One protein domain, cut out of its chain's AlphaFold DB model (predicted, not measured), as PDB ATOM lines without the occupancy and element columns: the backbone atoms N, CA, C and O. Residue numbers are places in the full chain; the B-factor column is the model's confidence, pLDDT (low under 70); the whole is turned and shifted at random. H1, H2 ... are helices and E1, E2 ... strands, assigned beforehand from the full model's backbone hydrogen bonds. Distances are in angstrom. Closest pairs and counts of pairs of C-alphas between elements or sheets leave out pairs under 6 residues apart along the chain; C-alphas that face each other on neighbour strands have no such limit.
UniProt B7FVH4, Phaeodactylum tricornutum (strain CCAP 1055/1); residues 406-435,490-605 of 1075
ATOM      1  N   ASP A 406     -32.435 -51.886 -19.639       65.44
ATOM      2  CA  ASP A 406     -33.230 -50.689 -19.917       65.44
ATOM      3  C   ASP A 406     -33.638 -49.961 -18.633       65.44
ATOM      4  O   ASP A 406     -33.462 -48.740 -18.543       65.44
ATOM      5  N   GLN A 407     -34.054 -50.682 -17.587       59.75
ATOM      6  CA  GLN A 407     -34.311 -50.115 -16.260       59.75
ATOM      7  C   GLN A 407     -33.049 -49.477 -15.659       59.75
ATOM      8  O   GLN A 407     -33.092 -48.328 -15.213       59.75
ATOM      9  N   MET A 408     -31.894 -50.152 -15.725       58.94
ATOM     10  CA  MET A 408     -30.597 -49.595 -15.306       58.94
ATOM     11  C   MET A 408     -30.228 -48.334 -16.112       58.94
ATOM     12  O   MET A 408     -29.701 -47.364 -15.559       58.94
ATOM     13  N   THR A 409     -30.533 -48.305 -17.411       65.75
ATOM     14  CA  THR A 409     -30.240 -47.172 -18.306       65.75
ATOM     15  C   THR A 409     -31.213 -46.007 -18.098       65.75
ATOM     16  O   THR A 409     -30.823 -44.840 -18.192       65.75
ATOM     17  N   ALA A 410     -32.479 -46.272 -17.775       64.56
ATOM     18  CA  ALA A 410     -33.458 -45.265 -17.363       64.56
ATOM     19  C   ALA A 410     -33.109 -44.668 -15.988       64.56
ATOM     20  O   ALA A 410     -33.096 -43.444 -15.833       64.56
ATOM     21  N   ALA A 411     -32.738 -45.513 -15.022       61.75
ATOM     22  CA  ALA A 411     -32.268 -45.094 -13.706       61.75
ATOM     23  C   ALA A 411     -31.023 -44.199 -13.812       61.75
ATOM     24  O   ALA A 411     -31.030 -43.092 -13.279       61.75
ATOM     25  N   THR A 412     -30.005 -44.621 -14.574       65.25
ATOM     26  CA  THR A 412     -28.766 -43.848 -14.793       65.25
ATOM     27  C   THR A 412     -29.061 -42.450 -15.349       65.25
ATOM     28  O   THR A 412     -28.643 -41.456 -14.753       65.25
ATOM     29  N   ARG A 413     -29.879 -42.355 -16.411       71.44
ATOM     30  CA  ARG A 413     -30.334 -41.071 -16.986       71.44
ATOM     31  C   ARG A 413     -31.046 -40.183 -15.957       71.44
ATOM     32  O   ARG A 413     -30.871 -38.964 -15.972       71.44
ATOM     33  N   LYS A 414     -31.821 -40.771 -15.035       72.75
ATOM     34  CA  LYS A 414     -32.488 -40.026 -13.955       72.75
ATOM     35  C   LYS A 414     -31.485 -39.428 -12.961       72.75
ATOM     36  O   LYS A 414     -31.638 -38.262 -12.600       72.75
ATOM     37  N   VAL A 415     -30.438 -40.165 -12.573       72.06
ATOM     38  CA  VAL A 415     -29.383 -39.635 -11.683       72.06
ATOM     39  C   VAL A 415     -28.578 -38.532 -12.359       72.06
ATOM     40  O   VAL A 415     -28.248 -37.535 -11.723       72.06
ATOM     41  N   GLU A 416     -28.263 -38.676 -13.645       74.62
ATOM     42  CA  GLU A 416     -27.484 -37.667 -14.368       74.62
ATOM     43  C   GLU A 416     -28.236 -36.332 -14.447       74.62
ATOM     44  O   GLU A 416     -27.638 -35.292 -14.159       74.62
ATOM     45  N   LYS A 417     -29.560 -36.368 -14.659       79.69
ATOM     46  CA  LYS A 417     -30.445 -35.195 -14.548       79.69
ATOM     47  C   LYS A 417     -30.467 -34.596 -13.132       79.69
ATOM     48  O   LYS A 417     -30.386 -33.378 -12.978       79.69
ATOM     49  N   TRP A 418     -30.523 -35.430 -12.087       83.69
ATOM     50  CA  TRP A 418     -30.444 -34.961 -10.695       83.69
ATOM     51  C   TRP A 418     -29.123 -34.229 -10.420       83.69
ATOM     52  O   TRP A 418     -29.120 -33.139  -9.851       83.69
ATOM     53  N   MET A 419     -28.001 -34.801 -10.863       81.06
ATOM     54  CA  MET A 419     -26.670 -34.214 -10.697       81.06
ATOM     55  C   MET A 419     -26.496 -32.939 -11.532       81.06
ATOM     56  O   MET A 419     -25.871 -31.990 -11.068       81.06
ATOM     57  N   GLU A 420     -27.077 -32.866 -12.730       83.12
ATOM     58  CA  GLU A 420     -27.152 -31.642 -13.535       83.12
ATOM     59  C   GLU A 420     -27.926 -30.527 -12.817       83.12
ATOM     60  O   GLU A 420     -27.418 -29.417 -12.667       83.12
ATOM     61  N   HIS A 421     -29.115 -30.820 -12.286       84.31
ATOM     62  CA  HIS A 421     -29.908 -29.833 -11.549       84.31
ATOM     63  C   HIS A 421     -29.211 -29.382 -10.252       84.31
ATOM     64  O   HIS A 421     -29.302 -28.206  -9.891       84.31
ATOM     65  N   TYR A 422     -28.468 -30.282  -9.596       86.50
ATOM     66  CA  TYR A 422     -27.615 -29.968  -8.448       86.50
ATOM     67  C   TYR A 422     -26.475 -29.005  -8.824       86.50
ATOM     68  O   TYR A 422     -26.311 -27.960  -8.186       86.50
ATOM     69  N   ARG A 423     -25.733 -29.303  -9.905       85.69
ATOM     70  CA  ARG A 423     -24.676 -28.433 -10.461       85.69
ATOM     71  C   ARG A 423     -25.220 -27.045 -10.779       85.69
ATOM     72  O   ARG A 423     -24.703 -26.062 -10.257       85.69
ATOM     73  N   LEU A 424     -26.311 -26.964 -11.545       85.00
ATOM     74  CA  LEU A 424     -26.927 -25.698 -11.952       85.00
ATOM     75  C   LEU A 424     -27.378 -24.850 -10.752       85.00
ATOM     76  O   LEU A 424     -27.199 -23.631 -10.764       85.00
ATOM     77  N   ALA A 425     -27.921 -25.465  -9.694       86.56
ATOM     78  CA  ALA A 425     -28.249 -24.751  -8.458       86.56
ATOM     79  C   ALA A 425     -26.989 -24.181  -7.774       86.56
ATOM     80  O   ALA A 425     -26.971 -23.009  -7.388       86.56
ATOM     81  N   ARG A 426     -25.913 -24.976  -7.673       88.12
ATOM     82  CA  ARG A 426     -24.669 -24.557  -7.007       88.12
ATOM     83  C   ARG A 426     -23.859 -23.533  -7.806       88.12
ATOM     84  O   ARG A 426     -23.278 -22.618  -7.226       88.12
ATOM     85  N   GLU A 427     -23.856 -23.633  -9.129       85.69
ATOM     86  CA  GLU A 427     -23.232 -22.655 -10.024       85.69
ATOM     87  C   GLU A 427     -23.983 -21.316  -9.986       85.69
ATOM     88  O   GLU A 427     -23.351 -20.262  -9.879       85.69
ATOM     89  N   SER A 428     -25.322 -21.346  -9.948       83.88
ATOM     90  CA  SER A 428     -26.154 -20.142  -9.789       83.88
ATOM     91  C   SER A 428     -25.872 -19.408  -8.471       83.88
ATOM     92  O   SER A 428     -25.761 -18.181  -8.463       83.88
ATOM     93  N   TYR A 429     -25.685 -20.136  -7.361       85.75
ATOM     94  CA  TYR A 429     -25.268 -19.550  -6.079       85.75
ATOM     95  C   TYR A 429     -23.965 -18.741  -6.213       85.75
ATOM     96  O   TYR A 429     -23.878 -17.596  -5.757       85.75
ATOM     97  N   TRP A 430     -22.959 -19.302  -6.890       83.94
ATOM     98  CA  TRP A 430     -21.683 -18.622  -7.106       83.94
ATOM     99  C   TRP A 430     -21.765 -17.447  -8.086       83.94
ATOM    100  O   TRP A 430     -21.019 -16.483  -7.914       83.94
ATOM    101  N   GLN A 431     -22.657 -17.490  -9.079       82.06
ATOM    102  CA  GLN A 431     -22.927 -16.350  -9.964       82.06
ATOM    103  C   GLN A 431     -23.527 -15.174  -9.178       82.06
ATOM    104  O   GLN A 431     -22.950 -14.086  -9.190       82.06
ATOM    105  N   MET A 432     -24.586 -15.416  -8.394       77.94
ATOM    106  CA  MET A 432     -25.203 -14.391  -7.539       77.94
ATOM    107  C   MET A 432     -24.190 -13.803  -6.541       77.94
ATOM    108  O   MET A 432     -24.066 -12.586  -6.418       77.94
ATOM    109  N   ARG A 433     -23.382 -14.647  -5.876       77.81
ATOM    110  CA  ARG A 433     -22.354 -14.186  -4.920       77.81
ATOM    111  C   ARG A 433     -21.244 -13.352  -5.581       77.81
ATOM    112  O   ARG A 433     -20.706 -12.458  -4.929       77.81
ATOM    113  N   LYS A 434     -20.904 -13.605  -6.854       75.38
ATOM    114  CA  LYS A 434     -19.965 -12.766  -7.628       75.38
ATOM    115  C   LYS A 434     -20.557 -11.384  -7.919       75.38
ATOM    116  O   LYS A 434     -19.868 -10.395  -7.691       75.38
ATOM    117  N   GLN A 435     -21.816 -11.316  -8.360       66.56
ATOM    118  CA  GLN A 435     -22.512 -10.053  -8.651       66.56
ATOM    119  C   GLN A 435     -22.630  -9.177  -7.391       66.56
ATOM    120  O   GLN A 435     -22.159  -8.038  -7.391       66.56
ATOM    121  N   CYS A 490     -38.254 -14.668  -0.543       65.75
ATOM    122  CA  CYS A 490     -37.457 -15.855  -0.203       65.75
ATOM    123  C   CYS A 490     -36.112 -15.842  -0.953       65.75
ATOM    124  O   CYS A 490     -36.100 -15.649  -2.170       65.75
ATOM    125  N   ARG A 491     -34.986 -16.066  -0.258       69.06
ATOM    126  CA  ARG A 491     -33.626 -16.036  -0.847       69.06
ATOM    127  C   ARG A 491     -32.709 -17.121  -0.262       69.06
ATOM    128  O   ARG A 491     -32.903 -17.572   0.864       69.06
ATOM    129  N   GLY A 492     -31.672 -17.506  -1.011       74.44
ATOM    130  CA  GLY A 492     -30.658 -18.471  -0.557       74.44
ATOM    131  C   GLY A 492     -31.256 -19.841  -0.229       74.44
ATOM    132  O   GLY A 492     -32.048 -20.368  -1.004       74.44
ATOM    133  N   ASP A 493     -30.907 -20.406   0.928       77.69
ATOM    134  CA  ASP A 493     -31.350 -21.738   1.375       77.69
ATOM    135  C   ASP A 493     -32.846 -21.807   1.762       77.69
ATOM    136  O   ASP A 493     -33.357 -22.873   2.100       77.69
ATOM    137  N   GLN A 494     -33.576 -20.687   1.663       81.38
ATOM    138  CA  GLN A 494     -35.047 -20.643   1.690       81.38
ATOM    139  C   GLN A 494     -35.681 -21.028   0.343       81.38
ATOM    140  O   GLN A 494     -36.894 -21.227   0.269       81.38
ATOM    141  N   LEU A 495     -34.894 -21.092  -0.735       86.00
ATOM    142  CA  LEU A 495     -35.326 -21.512  -2.067       86.00
ATOM    143  C   LEU A 495     -34.793 -22.905  -2.381       86.00
ATOM    144  O   LEU A 495     -33.666 -23.247  -2.018       86.00
ATOM    145  N   MET A 496     -35.588 -23.689  -3.105       86.69
ATOM    146  CA  MET A 496     -35.230 -25.040  -3.518       86.69
ATOM    147  C   MET A 496     -35.559 -25.288  -4.988       86.69
ATOM    148  O   MET A 496     -36.651 -24.952  -5.447       86.69
ATOM    149  N   ARG A 497     -34.626 -25.917  -5.708       89.88
ATOM    150  CA  ARG A 497     -34.798 -26.413  -7.080       89.88
ATOM    151  C   ARG A 497     -35.141 -27.898  -7.039       89.88
ATOM    152  O   ARG A 497     -34.498 -28.654  -6.314       89.88
ATOM    153  N   CYS A 498     -36.124 -28.332  -7.820       89.06
ATOM    154  CA  CYS A 498     -36.420 -29.755  -7.972       89.06
ATOM    155  C   CYS A 498     -35.280 -30.464  -8.728       89.06
ATOM    156  O   CYS A 498     -34.751 -29.938  -9.711       89.06
ATOM    157  N   LEU A 499     -34.897 -31.672  -8.304       87.19
ATOM    158  CA  LEU A 499     -33.903 -32.463  -9.044       87.19
ATOM    159  C   LEU A 499     -34.510 -33.145 -10.285       87.19
ATOM    160  O   LEU A 499     -33.790 -33.482 -11.217       87.19
ATOM    161  N   GLU A 500     -35.835 -33.305 -10.337       83.62
ATOM    162  CA  GLU A 500     -36.541 -34.013 -11.416       83.62
ATOM    163  C   GLU A 500     -37.062 -33.086 -12.537       83.62
ATOM    164  O   GLU A 500     -37.213 -33.532 -13.678       83.62
ATOM    165  N   CYS A 501     -37.265 -31.789 -12.271       86.88
ATOM    166  CA  CYS A 501     -37.648 -30.775 -13.271       86.88
ATOM    167  C   CYS A 501     -37.061 -29.383 -12.967       86.88
ATOM    168  O   CYS A 501     -36.388 -29.184 -11.963       86.88
ATOM    169  N   THR A 502     -37.284 -28.420 -13.860       84.94
ATOM    170  CA  THR A 502     -36.764 -27.043 -13.778       84.94
ATOM    171  C   THR A 502     -37.410 -26.179 -12.686       84.94
ATOM    172  O   THR A 502     -36.966 -25.052 -12.473       84.94
ATOM    173  N   PHE A 503     -38.430 -26.680 -11.979       85.62
ATOM    174  CA  PHE A 503     -39.183 -25.922 -10.980       85.62
ATOM    175  C   PHE A 503     -38.319 -25.446  -9.797       85.62
ATOM    176  O   PHE A 503     -37.492 -26.193  -9.264       85.62
ATOM    177  N   VAL A 504     -38.571 -24.209  -9.350       85.50
ATOM    178  CA  VAL A 504     -37.956 -23.588  -8.167       85.50
ATOM    179  C   VAL A 504     -39.045 -22.987  -7.273       85.50
ATOM    180  O   VAL A 504     -39.799 -22.111  -7.698       85.50
ATOM    181  N   GLY A 505     -39.102 -23.435  -6.018       84.31
ATOM    182  CA  GLY A 505     -40.076 -22.996  -5.013       84.31
ATOM    183  C   GLY A 505     -39.414 -22.506  -3.724       84.31
ATOM    184  O   GLY A 505     -38.204 -22.650  -3.545       84.31
ATOM    185  N   CYS A 506     -40.197 -21.951  -2.798       84.81
ATOM    186  CA  CYS A 506     -39.743 -21.807  -1.415       84.81
ATOM    187  C   CYS A 506     -39.734 -23.176  -0.709       84.81
ATOM    188  O   CYS A 506     -40.606 -24.018  -0.946       84.81
ATOM    189  N   GLY A 507     -38.716 -23.402   0.120       81.38
ATOM    190  CA  GLY A 507     -38.500 -24.638   0.872       81.38
ATOM    191  C   GLY A 507     -39.162 -24.651   2.255       81.38
ATOM    192  O   GLY A 507     -39.590 -23.601   2.740       81.38
ATOM    193  N   PRO A 508     -39.183 -25.813   2.936       73.44
ATOM    194  CA  PRO A 508     -39.610 -25.913   4.337       73.44
ATOM    195  C   PRO A 508     -38.715 -25.099   5.291       73.44
ATOM    196  O   PRO A 508     -39.166 -24.663   6.343       73.44
ATOM    197  N   SER A 509     -37.471 -24.826   4.890       70.19
ATOM    198  CA  SER A 509     -36.512 -23.923   5.542       70.19
ATOM    199  C   SER A 509     -36.857 -22.426   5.436       70.19
ATOM    200  O   SER A 509     -36.146 -21.594   6.001       70.19
ATOM    201  N   SER A 510     -37.899 -22.045   4.689       69.12
ATOM    202  CA  SER A 510     -38.268 -20.641   4.504       69.12
ATOM    203  C   SER A 510     -39.100 -20.102   5.667       69.12
ATOM    204  O   SER A 510     -40.227 -20.531   5.898       69.12
ATOM    205  N   THR A 511     -38.559 -19.091   6.348       61.81
ATOM    206  CA  THR A 511     -39.212 -18.346   7.435       61.81
ATOM    207  C   THR A 511     -40.016 -17.131   6.951       61.81
ATOM    208  O   THR A 511     -40.453 -16.320   7.766       61.81
ATOM    209  N   ALA A 512     -40.196 -16.958   5.637       59.91
ATOM    210  CA  ALA A 512     -40.982 -15.852   5.094       59.91
ATOM    211  C   ALA A 512     -42.490 -16.068   5.361       59.91
ATOM    212  O   ALA A 512     -42.995 -17.160   5.092       59.91
ATOM    213  N   PRO A 513     -43.246 -15.048   5.813       53.78
ATOM    214  CA  PRO A 513     -44.661 -15.199   6.171       53.78
ATOM    215  C   PRO A 513     -45.586 -15.499   4.975       53.78
ATOM    216  O   PRO A 513     -46.723 -15.904   5.177       53.78
ATOM    217  N   SER A 514     -45.106 -15.336   3.737       54.16
ATOM    218  CA  SER A 514     -45.798 -15.707   2.492       54.16
ATOM    219  C   SER A 514     -45.344 -17.065   1.923       54.16
ATOM    220  O   SER A 514     -45.482 -17.320   0.727       54.16
ATOM    221  N   SER A 515     -44.714 -17.917   2.737       65.56
ATOM    222  CA  SER A 515     -44.155 -19.196   2.292       65.56
ATOM    223  C   SER A 515     -45.165 -20.345   2.399       65.56
ATOM    224  O   SER A 515     -45.169 -21.083   3.381       65.56
ATOM    225  N   GLU A 516     -45.937 -20.593   1.337       67.00
ATOM    226  CA  GLU A 516     -46.763 -21.815   1.181       67.00
ATOM    227  C   GLU A 516     -45.931 -23.106   0.974       67.00
ATOM    228  O   GLU A 516     -46.442 -24.111   0.484       67.00
ATOM    229  N   GLN A 517     -44.625 -23.085   1.282       78.62
ATOM    230  CA  GLN A 517     -43.685 -24.197   1.069       78.62
ATOM    231  C   GLN A 517     -43.811 -24.805  -0.343       78.62
ATOM    232  O   GLN A 517     -43.882 -26.021  -0.520       78.62
ATOM    233  N   HIS A 518     -43.856 -23.936  -1.358       84.06
ATOM    234  CA  HIS A 518     -44.204 -24.251  -2.747       84.06
ATOM    235  C   HIS A 518     -43.459 -25.455  -3.352       84.06
ATOM    236  O   HIS A 518     -44.016 -26.133  -4.212       84.06
ATOM    237  N   ILE A 519     -42.234 -25.771  -2.903       85.06
ATOM    238  CA  ILE A 519     -41.534 -26.984  -3.357       85.06
ATOM    239  C   ILE A 519     -42.227 -28.283  -2.904       85.06
ATOM    240  O   ILE A 519     -42.258 -29.244  -3.664       85.06
ATOM    241  N   LEU A 520     -42.842 -28.312  -1.714       83.75
ATOM    242  CA  LEU A 520     -43.599 -29.465  -1.213       83.75
ATOM    243  C   LEU A 520     -44.928 -29.618  -1.959       83.75
ATOM    244  O   LEU A 520     -45.291 -30.725  -2.350       83.75
ATOM    245  N   ARG A 521     -45.617 -28.501  -2.231       84.12
ATOM    246  CA  ARG A 521     -46.815 -28.478  -3.086       84.12
ATOM    247  C   ARG A 521     -46.496 -28.995  -4.494       84.12
ATOM    248  O   ARG A 521     -47.244 -29.811  -5.022       84.12
ATOM    249  N   HIS A 522     -45.358 -28.591  -5.066       85.69
ATOM    250  CA  HIS A 522     -44.842 -29.136  -6.327       85.69
ATOM    251  C   HIS A 522     -44.567 -30.647  -6.242       85.69
ATOM    252  O   HIS A 522     -45.017 -31.399  -7.103       85.69
ATOM    253  N   PHE A 523     -43.868 -31.111  -5.200       86.12
ATOM    254  CA  PHE A 523     -43.580 -32.538  -5.004       86.12
ATOM    255  C   PHE A 523     -44.857 -33.391  -4.956       86.12
ATOM    256  O   PHE A 523     -44.922 -34.422  -5.624       86.12
ATOM    257  N   LEU A 524     -45.889 -32.935  -4.236       84.25
ATOM    258  CA  LEU A 524     -47.183 -33.620  -4.143       84.25
ATOM    259  C   LEU A 524     -47.954 -33.623  -5.475       84.25
ATOM    260  O   LEU A 524     -48.523 -34.647  -5.837       84.25
ATOM    261  N   LEU A 525     -47.957 -32.508  -6.216       85.88
ATOM    262  CA  LEU A 525     -48.698 -32.388  -7.482       85.88
ATOM    263  C   LEU A 525     -48.014 -33.086  -8.669       85.88
ATOM    264  O   LEU A 525     -48.699 -33.567  -9.565       85.88
ATOM    265  N   SER A 526     -46.679 -33.139  -8.702       83.44
ATOM    266  CA  SER A 526     -45.909 -33.767  -9.791       83.44
ATOM    267  C   SER A 526     -45.335 -35.145  -9.444       83.44
ATOM    268  O   SER A 526     -44.642 -35.729 -10.271       83.44
ATOM    269  N   ASN A 527     -45.575 -35.668  -8.234       82.12
ATOM    270  CA  ASN A 527     -44.970 -36.912  -7.724       82.12
ATOM    271  C   ASN A 527     -43.421 -36.922  -7.796       82.12
ATOM    272  O   ASN A 527     -42.785 -37.964  -7.960       82.12
ATOM    273  N   HIS A 528     -42.801 -35.742  -7.687       84.12
ATOM    274  CA  HIS A 528     -41.346 -35.597  -7.582       84.12
ATOM    275  C   HIS A 528     -40.944 -35.695  -6.109       84.12
ATOM    276  O   HIS A 528     -41.648 -35.183  -5.244       84.12
ATOM    277  N   LYS A 529     -39.813 -36.330  -5.802       81.12
ATOM    278  CA  LYS A 529     -39.422 -36.656  -4.419       81.12
ATOM    279  C   LYS A 529     -38.255 -35.834  -3.884       81.12
ATOM    280  O   LYS A 529     -38.136 -35.715  -2.665       81.12
ATOM    281  N   LEU A 530     -37.403 -35.292  -4.762       84.81
ATOM    282  CA  LEU A 530     -36.139 -34.650  -4.378       84.81
ATOM    283  C   LEU A 530     -36.006 -33.196  -4.850       84.81
ATOM    284  O   LEU A 530     -36.353 -32.834  -5.981       84.81
ATOM    285  N   GLY A 531     -35.379 -32.376  -4.006       86.44
ATOM    286  CA  GLY A 531     -34.929 -31.027  -4.350       86.44
ATOM    287  C   GLY A 531     -33.672 -30.616  -3.589       86.44
ATOM    288  O   GLY A 531     -33.353 -31.185  -2.549       86.44
ATOM    289  N   VAL A 532     -32.964 -29.611  -4.100       89.44
ATOM    290  CA  VAL A 532     -31.738 -29.042  -3.517       89.44
ATOM    291  C   VAL A 532     -31.955 -27.582  -3.131       89.44
ATOM    292  O   VAL A 532     -32.627 -26.843  -3.850       89.44
ATOM    293  N   THR A 533     -31.389 -27.157  -2.004       88.94
ATOM    294  CA  THR A 533     -31.386 -25.748  -1.576       88.94
ATOM    295  C   THR A 533     -30.478 -24.892  -2.466       88.94
ATOM    296  O   THR A 533     -29.329 -25.237  -2.726       88.94
ATOM    297  N   CYS A 534     -30.979 -23.746  -2.930       86.31
ATOM    298  CA  CYS A 534     -30.290 -22.867  -3.888       86.31
ATOM    299  C   CYS A 534     -29.272 -21.904  -3.239       86.31
ATOM    300  O   CYS A 534     -28.895 -20.899  -3.846       86.31
ATOM    301  N   GLY A 535     -28.882 -22.152  -1.988       79.06
ATOM    302  CA  GLY A 535     -28.092 -21.233  -1.175       79.06
ATOM    303  C   GLY A 535     -26.697 -21.732  -0.805       79.06
ATOM    304  O   GLY A 535     -26.001 -22.392  -1.582       79.06
ATOM    305  N   ARG A 536     -26.269 -21.344   0.399       78.94
ATOM    306  CA  ARG A 536     -24.946 -21.609   0.961       78.94
ATOM    307  C   ARG A 536     -24.698 -23.101   1.152       78.94
ATOM    308  O   ARG A 536     -23.576 -23.551   0.918       78.94
ATOM    309  N   GLU A 537     -25.691 -23.846   1.612       76.62
ATOM    310  CA  GLU A 537     -25.487 -25.183   2.171       76.62
ATOM    311  C   GLU A 537     -25.626 -26.281   1.111       76.62
ATOM    312  O   GLU A 537     -24.943 -27.300   1.194       76.62
ATOM    313  N   ALA A 538     -26.470 -26.046   0.097       86.25
ATOM    314  CA  ALA A 538     -26.776 -26.988  -0.984       86.25
ATOM    315  C   ALA A 538     -27.202 -28.385  -0.477       86.25
ATOM    316  O   ALA A 538     -26.921 -29.412  -1.099       86.25
ATOM    317  N   ARG A 539     -27.903 -28.414   0.665       84.38
ATOM    318  CA  ARG A 539     -28.544 -29.609   1.227       84.38
ATOM    319  C   ARG A 539     -29.644 -30.109   0.291       84.38
ATOM    320  O   ARG A 539     -30.440 -29.306  -0.211       84.38
ATOM    321  N   VAL A 540     -29.702 -31.425   0.105       85.00
ATOM    322  CA  VAL A 540     -30.796 -32.123  -0.585       85.00
ATOM    323  C   VAL A 540     -31.890 -32.448   0.430       85.00
ATOM    324  O   VAL A 540     -31.590 -32.812   1.560       85.00
ATOM    325  N   TYR A 541     -33.153 -32.311   0.039       84.00
ATOM    326  CA  TYR A 541     -34.331 -32.672   0.829       84.00
ATOM    327  C   TYR A 541     -35.117 -33.767   0.111       84.00
ATOM    328  O   TYR A 541     -35.269 -33.713  -1.114       84.00
ATOM    329  N   CYS A 542     -35.642 -34.729   0.872       82.69
ATOM    330  CA  CYS A 542     -36.468 -35.813   0.351       82.69
ATOM    331  C   CYS A 542     -37.871 -35.770   0.969       82.69
ATOM    332  O   CYS A 542     -38.023 -35.941   2.179       82.69
ATOM    333  N   LEU A 543     -38.911 -35.607   0.140       78.00
ATOM    334  CA  LEU A 543     -40.305 -35.567   0.608       78.00
ATOM    335  C   LEU A 543     -40.683 -36.836   1.383       78.00
ATOM    336  O   LEU A 543     -41.331 -36.746   2.419       78.00
ATOM    337  N   GLN A 544     -40.248 -38.007   0.910       74.00
ATOM    338  CA  GLN A 544     -40.546 -39.296   1.544       74.00
ATOM    339  C   GLN A 544     -39.826 -39.479   2.897       74.00
ATOM    340  O   GLN A 544     -40.217 -40.332   3.687       74.00
ATOM    341  N   CYS A 545     -38.801 -38.667   3.175       72.38
ATOM    342  CA  CYS A 545     -38.117 -38.605   4.469       72.38
ATOM    343  C   CYS A 545     -38.720 -37.538   5.399       72.38
ATOM    344  O   CYS A 545     -38.680 -37.694   6.616       72.38
ATOM    345  N   GLY A 546     -39.256 -36.451   4.830       74.81
ATOM    346  CA  GLY A 546     -39.664 -35.254   5.573       74.81
ATOM    347  C   GLY A 546     -38.492 -34.388   6.055       74.81
ATOM    348  O   GLY A 546     -38.698 -33.494   6.870       74.81
ATOM    349  N   ASP A 547     -37.270 -34.658   5.582       77.62
ATOM    350  CA  ASP A 547     -36.033 -34.069   6.107       77.62
ATOM    351  C   ASP A 547     -34.940 -33.943   5.023       77.62
ATOM    352  O   ASP A 547     -35.065 -34.437   3.892       77.62
ATOM    353  N   PHE A 548     -33.853 -33.258   5.377       77.56
ATOM    354  CA  PHE A 548     -32.637 -33.141   4.586       77.56
ATOM    355  C   PHE A 548     -31.802 -34.425   4.645       77.56
ATOM    356  O   PHE A 548     -31.552 -34.981   5.711       77.56
ATOM    357  N   VAL A 549     -31.328 -34.872   3.484       71.06
ATOM    358  CA  VAL A 549     -30.518 -36.085   3.324       71.06
ATOM    359  C   VAL A 549     -29.063 -35.684   3.096       71.06
ATOM    360  O   VAL A 549     -28.748 -34.972   2.140       71.06
ATOM    361  N   TYR A 550     -28.175 -36.166   3.965       66.94
ATOM    362  CA  TYR A 550     -26.725 -36.073   3.794       66.94
ATOM    363  C   TYR A 550     -26.234 -37.236   2.931       66.94
ATOM    364  O   TYR A 550     -26.668 -38.373   3.122       66.94
ATOM    365  N   HIS A 551     -25.356 -36.967   1.960       69.19
ATOM    366  CA  HIS A 551     -24.864 -38.007   1.060       69.19
ATOM    367  C   HIS A 551     -23.557 -37.594   0.380       69.19
ATOM    368  O   HIS A 551     -23.519 -36.606  -0.358       69.19
ATOM    369  N   GLU A 552     -22.513 -38.410   0.554       64.31
ATOM    370  CA  GLU A 552     -21.137 -38.102   0.134       64.31
ATOM    371  C   GLU A 552     -21.018 -37.658  -1.329       64.31
ATOM    372  O   GLU A 552     -20.179 -36.828  -1.653       64.31
ATOM    373  N   ILE A 553     -21.857 -38.175  -2.232       70.81
ATOM    374  CA  ILE A 553     -21.804 -37.829  -3.661       70.81
ATOM    375  C   ILE A 553     -22.290 -36.394  -3.929       70.81
ATOM    376  O   ILE A 553     -21.704 -35.711  -4.769       70.81
ATOM    377  N   PHE A 554     -23.304 -35.902  -3.208       75.19
ATOM    378  CA  PHE A 554     -23.735 -34.503  -3.328       75.19
ATOM    379  C   PHE A 554     -22.739 -33.563  -2.637       75.19
ATOM    380  O   PHE A 554     -22.402 -32.519  -3.194       75.19
ATOM    381  N   ASP A 555     -22.186 -33.963  -1.488       72.94
ATOM    382  CA  ASP A 555     -21.119 -33.227  -0.802       72.94
ATOM    383  C   ASP A 555     -19.837 -33.124  -1.654       72.94
ATOM    384  O   ASP A 555     -19.318 -32.025  -1.856       72.94
ATOM    385  N   HIS A 556     -19.362 -34.228  -2.241       74.06
ATOM    386  CA  HIS A 556     -18.218 -34.236  -3.159       74.06
ATOM    387  C   HIS A 556     -18.476 -33.409  -4.427       74.06
ATOM    388  O   HIS A 556     -17.554 -32.766  -4.930       74.06
ATOM    389  N   GLU A 557     -19.704 -33.395  -4.954       78.00
ATOM    390  CA  GLU A 557     -20.049 -32.606  -6.139       78.00
ATOM    391  C   GLU A 557     -20.164 -31.105  -5.828       78.00
ATOM    392  O   GLU A 557     -19.691 -30.285  -6.619       78.00
ATOM    393  N   ARG A 558     -20.701 -30.728  -4.658       80.69
ATOM    394  CA  ARG A 558     -20.651 -29.347  -4.148       80.69
ATOM    395  C   ARG A 558     -19.206 -28.879  -4.039       80.69
ATOM    396  O   ARG A 558     -18.857 -27.837  -4.587       80.69
ATOM    397  N   ASP A 559     -18.364 -29.667  -3.377       77.62
ATOM    398  CA  ASP A 559     -16.953 -29.353  -3.180       77.62
ATOM    399  C   ASP A 559     -16.216 -29.255  -4.531       77.62
ATOM    400  O   ASP A 559     -15.417 -28.339  -4.732       77.62
ATOM    401  N   ARG A 560     -16.546 -30.113  -5.510       82.31
ATOM    402  CA  ARG A 560     -16.028 -30.044  -6.890       82.31
ATOM    403  C   ARG A 560     -16.421 -28.744  -7.605       82.31
ATOM    404  O   ARG A 560     -15.569 -28.150  -8.266       82.31
ATOM    405  N   VAL A 561     -17.672 -28.289  -7.486       82.81
ATOM    406  CA  VAL A 561     -18.153 -27.026  -8.093       82.81
ATOM    407  C   VAL A 561     -17.539 -25.801  -7.399       82.81
ATOM    408  O   VAL A 561     -17.123 -24.847  -8.065       82.81
ATOM    409  N   ASP A 562     -17.401 -25.837  -6.073       84.31
ATOM    410  CA  ASP A 562     -16.735 -24.795  -5.286       84.31
ATOM    411  C   ASP A 562     -15.247 -24.676  -5.655       84.31
ATOM    412  O   ASP A 562     -14.737 -23.568  -5.858       84.31
ATOM    413  N   LEU A 563     -14.556 -25.811  -5.811       82.25
ATOM    414  CA  LEU A 563     -13.176 -25.874  -6.294       82.25
ATOM    415  C   LEU A 563     -13.065 -25.388  -7.742       82.25
ATOM    416  O   LEU A 563     -12.238 -24.523  -8.009       82.25
ATOM    417  N   ALA A 564     -13.924 -25.833  -8.661       81.31
ATOM    418  CA  ALA A 564     -13.932 -25.334 -10.042       81.31
ATOM    419  C   ALA A 564     -14.122 -23.804 -10.113       81.31
ATOM    420  O   ALA A 564     -13.540 -23.141 -10.968       81.31
ATOM    421  N   THR A 565     -14.876 -23.229  -9.169       82.56
ATOM    422  CA  THR A 565     -15.139 -21.785  -9.095       82.56
ATOM    423  C   THR A 565     -13.989 -20.968  -8.485       82.56
ATOM    424  O   THR A 565     -13.817 -19.803  -8.854       82.56
ATOM    425  N   LYS A 566     -13.233 -21.523  -7.524       82.56
ATOM    426  CA  LYS A 566     -12.293 -20.765  -6.660       82.56
ATOM    427  C   LYS A 566     -10.831 -21.252  -6.698       82.56
ATOM    428  O   LYS A 566      -9.923 -20.471  -6.411       82.56
ATOM    429  N   LEU A 567     -10.605 -22.518  -7.048       80.88
ATOM    430  CA  LEU A 567      -9.314 -23.215  -7.168       80.88
ATOM    431  C   LEU A 567      -9.339 -24.189  -8.375       80.88
ATOM    432  O   LEU A 567      -9.145 -25.393  -8.200       80.88
ATOM    433  N   PRO A 568      -9.574 -23.710  -9.616       77.62
ATOM    434  CA  PRO A 568      -9.787 -24.581 -10.781       77.62
ATOM    435  C   PRO A 568      -8.610 -25.529 -11.067       77.62
ATOM    436  O   PRO A 568      -8.815 -26.626 -11.570       77.62
ATOM    437  N   TRP A 569      -7.391 -25.153 -10.669       75.75
ATOM    438  CA  TRP A 569      -6.178 -25.973 -10.776       75.75
ATOM    439  C   TRP A 569      -6.131 -27.188  -9.823       75.75
ATOM    440  O   TRP A 569      -5.199 -27.984  -9.908       75.75
ATOM    441  N   GLN A 570      -7.114 -27.341  -8.927       76.12
ATOM    442  CA  GLN A 570      -7.317 -28.526  -8.078       76.12
ATOM    443  C   GLN A 570      -8.628 -29.274  -8.377       76.12
ATOM    444  O   GLN A 570      -8.889 -30.311  -7.761       76.12
ATOM    445  N   ALA A 571      -9.459 -28.759  -9.288       76.00
ATOM    446  CA  ALA A 571     -10.756 -29.336  -9.618       76.00
ATOM    447  C   ALA A 571     -10.638 -30.553 -10.555       76.00
ATOM    448  O   ALA A 571      -9.639 -30.754 -11.242       76.00
ATOM    449  N   TRP A 572     -11.695 -31.363 -10.601       73.88
ATOM    450  CA  TRP A 572     -11.825 -32.532 -11.474       73.88
ATOM    451  C   TRP A 572     -13.122 -32.466 -12.292       73.88
ATOM    452  O   TRP A 572     -14.043 -31.707 -11.959       73.88
ATOM    453  N   LYS A 573     -13.187 -33.209 -13.409       69.44
ATOM    454  CA  LYS A 573     -14.382 -33.222 -14.268       69.44
ATOM    455  C   LYS A 573     -15.572 -33.814 -13.502       69.44
ATOM    456  O   LYS A 573     -15.363 -34.609 -12.583       69.44
ATOM    457  N   PRO A 574     -16.813 -33.441 -13.863       65.19
ATOM    458  CA  PRO A 574     -17.991 -34.151 -13.378       65.19
ATOM    459  C   PRO A 574     -17.871 -35.647 -13.693       65.19
ATOM    460  O   PRO A 574     -17.461 -36.034 -14.786       65.19
ATOM    461  N   HIS A 575     -18.220 -36.480 -12.718       59.81
ATOM    462  CA  HIS A 575     -18.180 -37.934 -12.845       59.81
ATOM    463  C   HIS A 575     -19.448 -38.426 -13.579       59.81
ATOM    464  O   HIS A 575     -20.543 -37.987 -13.208       59.81
ATOM    465  N   PRO A 576     -19.348 -39.324 -14.580       53.59
ATOM    466  CA  PRO A 576     -20.508 -40.046 -15.113       53.59
ATOM    467  C   PRO A 576     -21.014 -41.053 -14.070       53.59
ATOM    468  O   PRO A 576     -20.211 -41.613 -13.318       53.59
ATOM    469  N   VAL A 577     -22.323 -41.306 -13.990       54.59
ATOM    470  CA  VAL A 577     -22.890 -42.119 -12.892       54.59
ATOM    471  C   VAL A 577     -22.745 -43.617 -13.190       54.59
ATOM    472  O   VAL A 577     -23.611 -44.252 -13.784       54.59
ATOM    473  N   GLN A 578     -21.617 -44.210 -12.789       44.78
ATOM    474  CA  GLN A 578     -21.258 -45.588 -13.149       44.78
ATOM    475  C   GLN A 578     -21.703 -46.648 -12.126       44.78
ATOM    476  O   GLN A 578     -20.860 -47.260 -11.481       44.78
ATOM    477  N   ARG A 579     -23.014 -46.959 -12.112       41.84
ATOM    478  CA  ARG A 579     -23.654 -48.124 -11.439       41.84
ATOM    479  C   ARG A 579     -23.582 -48.117  -9.895       41.84
ATOM    480  O   ARG A 579     -22.537 -47.858  -9.315       41.84
ATOM    481  N   SER A 580     -24.617 -48.487  -9.148       36.62
ATOM    482  CA  SER A 580     -25.935 -49.062  -9.465       36.62
ATOM    483  C   SER A 580     -27.048 -48.255  -8.775       36.62
ATOM    484  O   SER A 580     -26.761 -47.234  -8.150       36.62
ATOM    485  N   PHE A 581     -28.312 -48.670  -8.918       42.09
ATOM    486  CA  PHE A 581     -29.448 -47.908  -8.399       42.09
ATOM    487  C   PHE A 581     -30.519 -48.791  -7.755       42.09
ATOM    488  O   PHE A 581     -31.087 -49.650  -8.421       42.09
ATOM    489  N   ASP A 582     -30.849 -48.492  -6.500       42.97
ATOM    490  CA  ASP A 582     -32.205 -48.653  -5.974       42.97
ATOM    491  C   ASP A 582     -32.678 -47.272  -5.497       42.97
ATOM    492  O   ASP A 582     -32.135 -46.680  -4.563       42.97
ATOM    493  N   ALA A 583     -33.678 -46.709  -6.170       39.75
ATOM    494  CA  ALA A 583     -34.094 -45.329  -5.944       39.75
ATOM    495  C   ALA A 583     -34.808 -45.097  -4.595       39.75
ATOM    496  O   ALA A 583     -35.096 -43.945  -4.267       39.75
ATOM    497  N   LEU A 584     -35.158 -46.155  -3.847       39.59
ATOM    498  CA  LEU A 584     -36.193 -46.093  -2.807       39.59
ATOM    499  C   LEU A 584     -35.739 -46.520  -1.401       39.59
ATOM    500  O   LEU A 584     -36.469 -46.257  -0.444       39.59
ATOM    501  N   GLN A 585     -34.547 -47.105  -1.232       43.22
ATOM    502  CA  GLN A 585     -34.059 -47.541   0.085       43.22
ATOM    503  C   GLN A 585     -33.592 -46.394   0.998       43.22
ATOM    504  O   GLN A 585     -32.400 -46.099   1.096       43.22
ATOM    505  N   PHE A 586     -34.528 -45.782   1.721       43.78
ATOM    506  CA  PHE A 586     -34.252 -44.837   2.807       43.78
ATOM    507  C   PHE A 586     -34.424 -45.526   4.169       43.78
ATOM    508  O   PHE A 586     -35.526 -45.940   4.518       43.78
ATOM    509  N   MET A 587     -33.348 -45.631   4.956       36.72
ATOM    510  CA  MET A 587     -33.391 -46.149   6.327       36.72
ATOM    511  C   MET A 587     -33.353 -44.998   7.332       36.72
ATOM    512  O   MET A 587     -32.412 -44.204   7.345       36.72
ATOM    513  N   ARG A 588     -34.358 -44.921   8.208       35.16
ATOM    514  CA  ARG A 588     -34.380 -43.972   9.325       35.16
ATOM    515  C   ARG A 588     -33.591 -44.543  10.498       35.16
ATOM    516  O   ARG A 588     -34.063 -45.468  11.151       35.16
ATOM    517  N   ILE A 589     -32.421 -43.976  10.774       36.38
ATOM    518  CA  ILE A 589     -31.670 -44.264  11.997       36.38
ATOM    519  C   ILE A 589     -32.172 -43.288  13.062       36.38
ATOM    520  O   ILE A 589     -32.214 -42.075  12.834       36.38
ATOM    521  N   GLN A 590     -32.608 -43.807  14.210       29.38
ATOM    522  CA  GLN A 590     -33.027 -42.951  15.319       29.38
ATOM    523  C   GLN A 590     -31.846 -42.068  15.757       29.38
ATOM    524  O   GLN A 590     -30.693 -42.489  15.732       29.38
ATOM    525  N   ASP A 591     -32.148 -40.803  16.032       37.72
ATOM    526  CA  ASP A 591     -31.223 -39.738  16.446       37.72
ATOM    527  C   ASP A 591     -30.069 -39.363  15.486       37.72
ATOM    528  O   ASP A 591     -29.309 -38.444  15.788       37.72
ATOM    529  N   GLN A 592     -29.967 -39.974  14.294       35.12
ATOM    530  CA  GLN A 592     -28.996 -39.576  13.252       35.12
ATOM    531  C   GLN A 592     -29.615 -39.186  11.897       35.12
ATOM    532  O   GLN A 592     -28.897 -38.745  11.001       35.12
ATOM    533  N   GLY A 593     -30.937 -39.295  11.739       40.25
ATOM    534  CA  GLY A 593     -31.646 -38.888  10.522       40.25
ATOM    535  C   GLY A 593     -31.878 -40.039   9.539       40.25
ATOM    536  O   GLY A 593     -31.887 -41.215   9.911       40.25
ATOM    537  N   ILE A 594     -32.148 -39.706   8.274       40.44
ATOM    538  CA  ILE A 594     -32.565 -40.687   7.266       40.44
ATOM    539  C   ILE A 594     -31.477 -40.856   6.204       40.44
ATOM    540  O   ILE A 594     -31.180 -39.946   5.432       40.44
ATOM    541  N   PHE A 595     -30.906 -42.057   6.171       38.75
ATOM    542  CA  PHE A 595     -29.788 -42.436   5.318       38.75
ATOM    543  C   PHE A 595     -30.298 -43.179   4.088       38.75
ATOM    544  O   PHE A 595     -31.067 -44.137   4.193       38.75
ATOM    545  N   TRP A 596     -29.848 -42.768   2.908       43.84
ATOM    546  CA  TRP A 596     -30.157 -43.472   1.668       43.84
ATOM    547  C   TRP A 596     -29.142 -44.598   1.440       43.84
ATOM    548  O   TRP A 596     -27.951 -44.351   1.279       43.84
ATOM    549  N   ARG A 597     -29.619 -45.846   1.438       38.25
ATOM    550  CA  ARG A 597     -28.816 -47.059   1.199       38.25
ATOM    551  C   ARG A 597     -28.726 -47.420  -0.291       38.25
ATOM    552  O   ARG A 597     -27.881 -48.216  -0.687       38.25
ATOM    553  N   GLY A 598     -29.583 -46.804  -1.109       38.47
ATOM    554  CA  GLY A 598     -29.792 -47.098  -2.528       38.47
ATOM    555  C   GLY A 598     -28.632 -46.785  -3.478       38.47
ATOM    556  O   GLY A 598     -28.658 -47.216  -4.631       38.47
ATOM    557  N   MET A 599     -27.593 -46.094  -2.998       41.00
ATOM    558  CA  MET A 599     -26.296 -46.007  -3.668       41.00
ATOM    559  C   MET A 599     -25.225 -46.800  -2.909       41.00
ATOM    560  O   MET A 599     -24.260 -46.238  -2.398       41.00
ATOM    561  N   ILE A 600     -25.261 -48.133  -3.055       36.66
ATOM    562  CA  ILE A 600     -24.007 -48.884  -3.279       36.66
ATOM    563  C   ILE A 600     -23.539 -48.594  -4.714       36.66
ATOM    564  O   ILE A 600     -23.353 -49.478  -5.552       36.66
ATOM    565  N   ALA A 601     -23.382 -47.306  -5.014       35.88
ATOM    566  CA  ALA A 601     -22.723 -46.884  -6.218       35.88
ATOM    567  C   ALA A 601     -21.247 -47.176  -6.019       35.88
ATOM    568  O   ALA A 601     -20.600 -46.599  -5.142       35.88
ATOM    569  N   ALA A 602     -20.704 -48.040  -6.868       35.97
ATOM    570  CA  ALA A 602     -19.272 -48.118  -7.037       35.97
ATOM    571  C   ALA A 602     -18.827 -46.862  -7.802       35.97
ATOM    572  O   ALA A 602     -18.467 -46.915  -8.973       35.97
ATOM    573  N   PHE A 603     -18.808 -45.732  -7.096       41.88
ATOM    574  CA  PHE A 603     -17.651 -44.859  -7.134       41.88
ATOM    575  C   PHE A 603     -16.537 -45.601  -6.366       41.88
ATOM    576  O   PHE A 603     -16.432 -45.432  -5.151       41.88
ATOM    577  N   PRO A 604     -15.631 -46.372  -7.013       43.53
ATOM    578  CA  PRO A 604     -14.249 -46.224  -6.596       43.53
ATOM    579  C   PRO A 604     -13.981 -44.727  -6.802       43.53
ATOM    580  O   PRO A 604     -14.167 -44.263  -7.930       43.53
ATOM    581  N   PRO A 605     -13.691 -43.933  -5.753       51.28
ATOM    582  CA  PRO A 605     -13.610 -42.487  -5.897       51.28
ATOM    583  C   PRO A 605     -12.496 -42.207  -6.897       51.28
ATOM    584  O   PRO A 605     -11.321 -42.406  -6.589       51.28
TER     585      PRO A 605
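This is residues 406 to 435 and 490 to 605 of the 1075 residues of a protein of Phaeodactylum tricornutum (strain CCAP 1055/1) (UniProt B7FVH4). A small curled sheet of five strands stands between two helices, the long H1 over one face and the short H2 over the other, and a third helix, H3, is off the sheet and packs on part of H1 at a slant. A separate two-strand hairpin, E6 and E7, comes up to the edge strand E5 through E7, and a long stretch without a named element, residues 567 to 585, leads to it from the end of H3. The 146 printed residues hold three named helices and seven named strands, in the order H1 E1 E2 H2 E3 E4 E5 H3 E6 E7; the larger sheet runs E2 E1 E3 E4 E5, and both sheets are antiparallel. The class is mixed, helices and strands. The whole is compact, with a radius of gyration of the C-alphas of 15.4 A, and rounded, spanning 45 by 36 by 33 A.

The larger sheet is made, strand beside strand, of E2, residues 504 to 506, E1, residues 495 to 498, E3, residues 530 to 533, E4, residues 540 to 542, and E5, residues 547 to 549. It is curled like part of a barrel and only just strongly twisted, its C-alphas lying up to 4.2 A off the best plane. E2 and E1 are a hairpin, with N 496 and O 505 at 2.8 A. Between E1 and E3, N 497 and O 532 are within hydrogen-bond range at 2.9 A. E3, E4 and E5 form a meander, each strand the antiparallel neighbour of the one before; N 541 and O 531 are 2.8 A apart, and N 549 and O 540 are 2.8 A apart. H1, residues 406 to 435, and H2, residues 518 to 526, are on opposite faces of this sheet, giving three layers. H1, at a height over the sheet of 10.0 A, runs along the strands, at 11 degrees to E3 on the local plane; its closest C-alphas to E3 are those of Tyr 422 and Val 532, 6.5 A. H2, at a height of 8.8 A, also runs along the strands, at 3 degrees to E1 on the local plane; its closest C-alphas to E2 are those of Ile 519 and Gly 505, 4.6 A. E2, H2 and E3 form a split strand-helix-strand unit, two strands of one sheet joined through a helix, with E1 between them in the sheet, and its crossover is right-handed. H3, residues 552 to 566, is not on the sheet. It touches H1, with residues 419 to 430 of H1 alone; they run the same way at a steep tilt of 39 degrees, and the closest C-alphas are those of Arg 426 and Arg 558, 6.9 A. In all three helices every O i to N i+4 pair is within hydrogen-bond range. E6, residues 586 to 589, and E7, residues 593 to 596, are a hairpin, with N 587 and O 595 at 2.8 A. The closest C-alphas of E5 and E7 are those of Val 549 and Ile 594, 6.4 A, while E5 and E6 are apart.

From first to last C-alpha, H1 measures 43.5 A, H3 20.6 A and H2 12.0 A; E3 measures 10.5 A, E1 10.2 A, E7 10.1 A, E6 9.6 A, E2 7.2 A, E4 6.8 A and E5 6.5 A. H1 begins at C-alpha 406, (-33.230, -50.689, -19.917). E3 begins at C-alpha 530, (-36.139, -34.650, -4.378), and E7 ends at C-alpha 596, (-30.157, -43.472, 1.668).

The two C-alphas farthest apart are those of Asp 406 and Pro 513, 45.5 A. Residues 436 to 489 are not printed, and C-alphas 435 and 490 are 18.1 A apart across the cut. The links E2 to H2, 11 residues, and H3 to E6, 19 residues, are long. The mean pLDDT of the printed part is 70.2; 53 residues are under 70, among them residues 406 to 412 and 573 to 605.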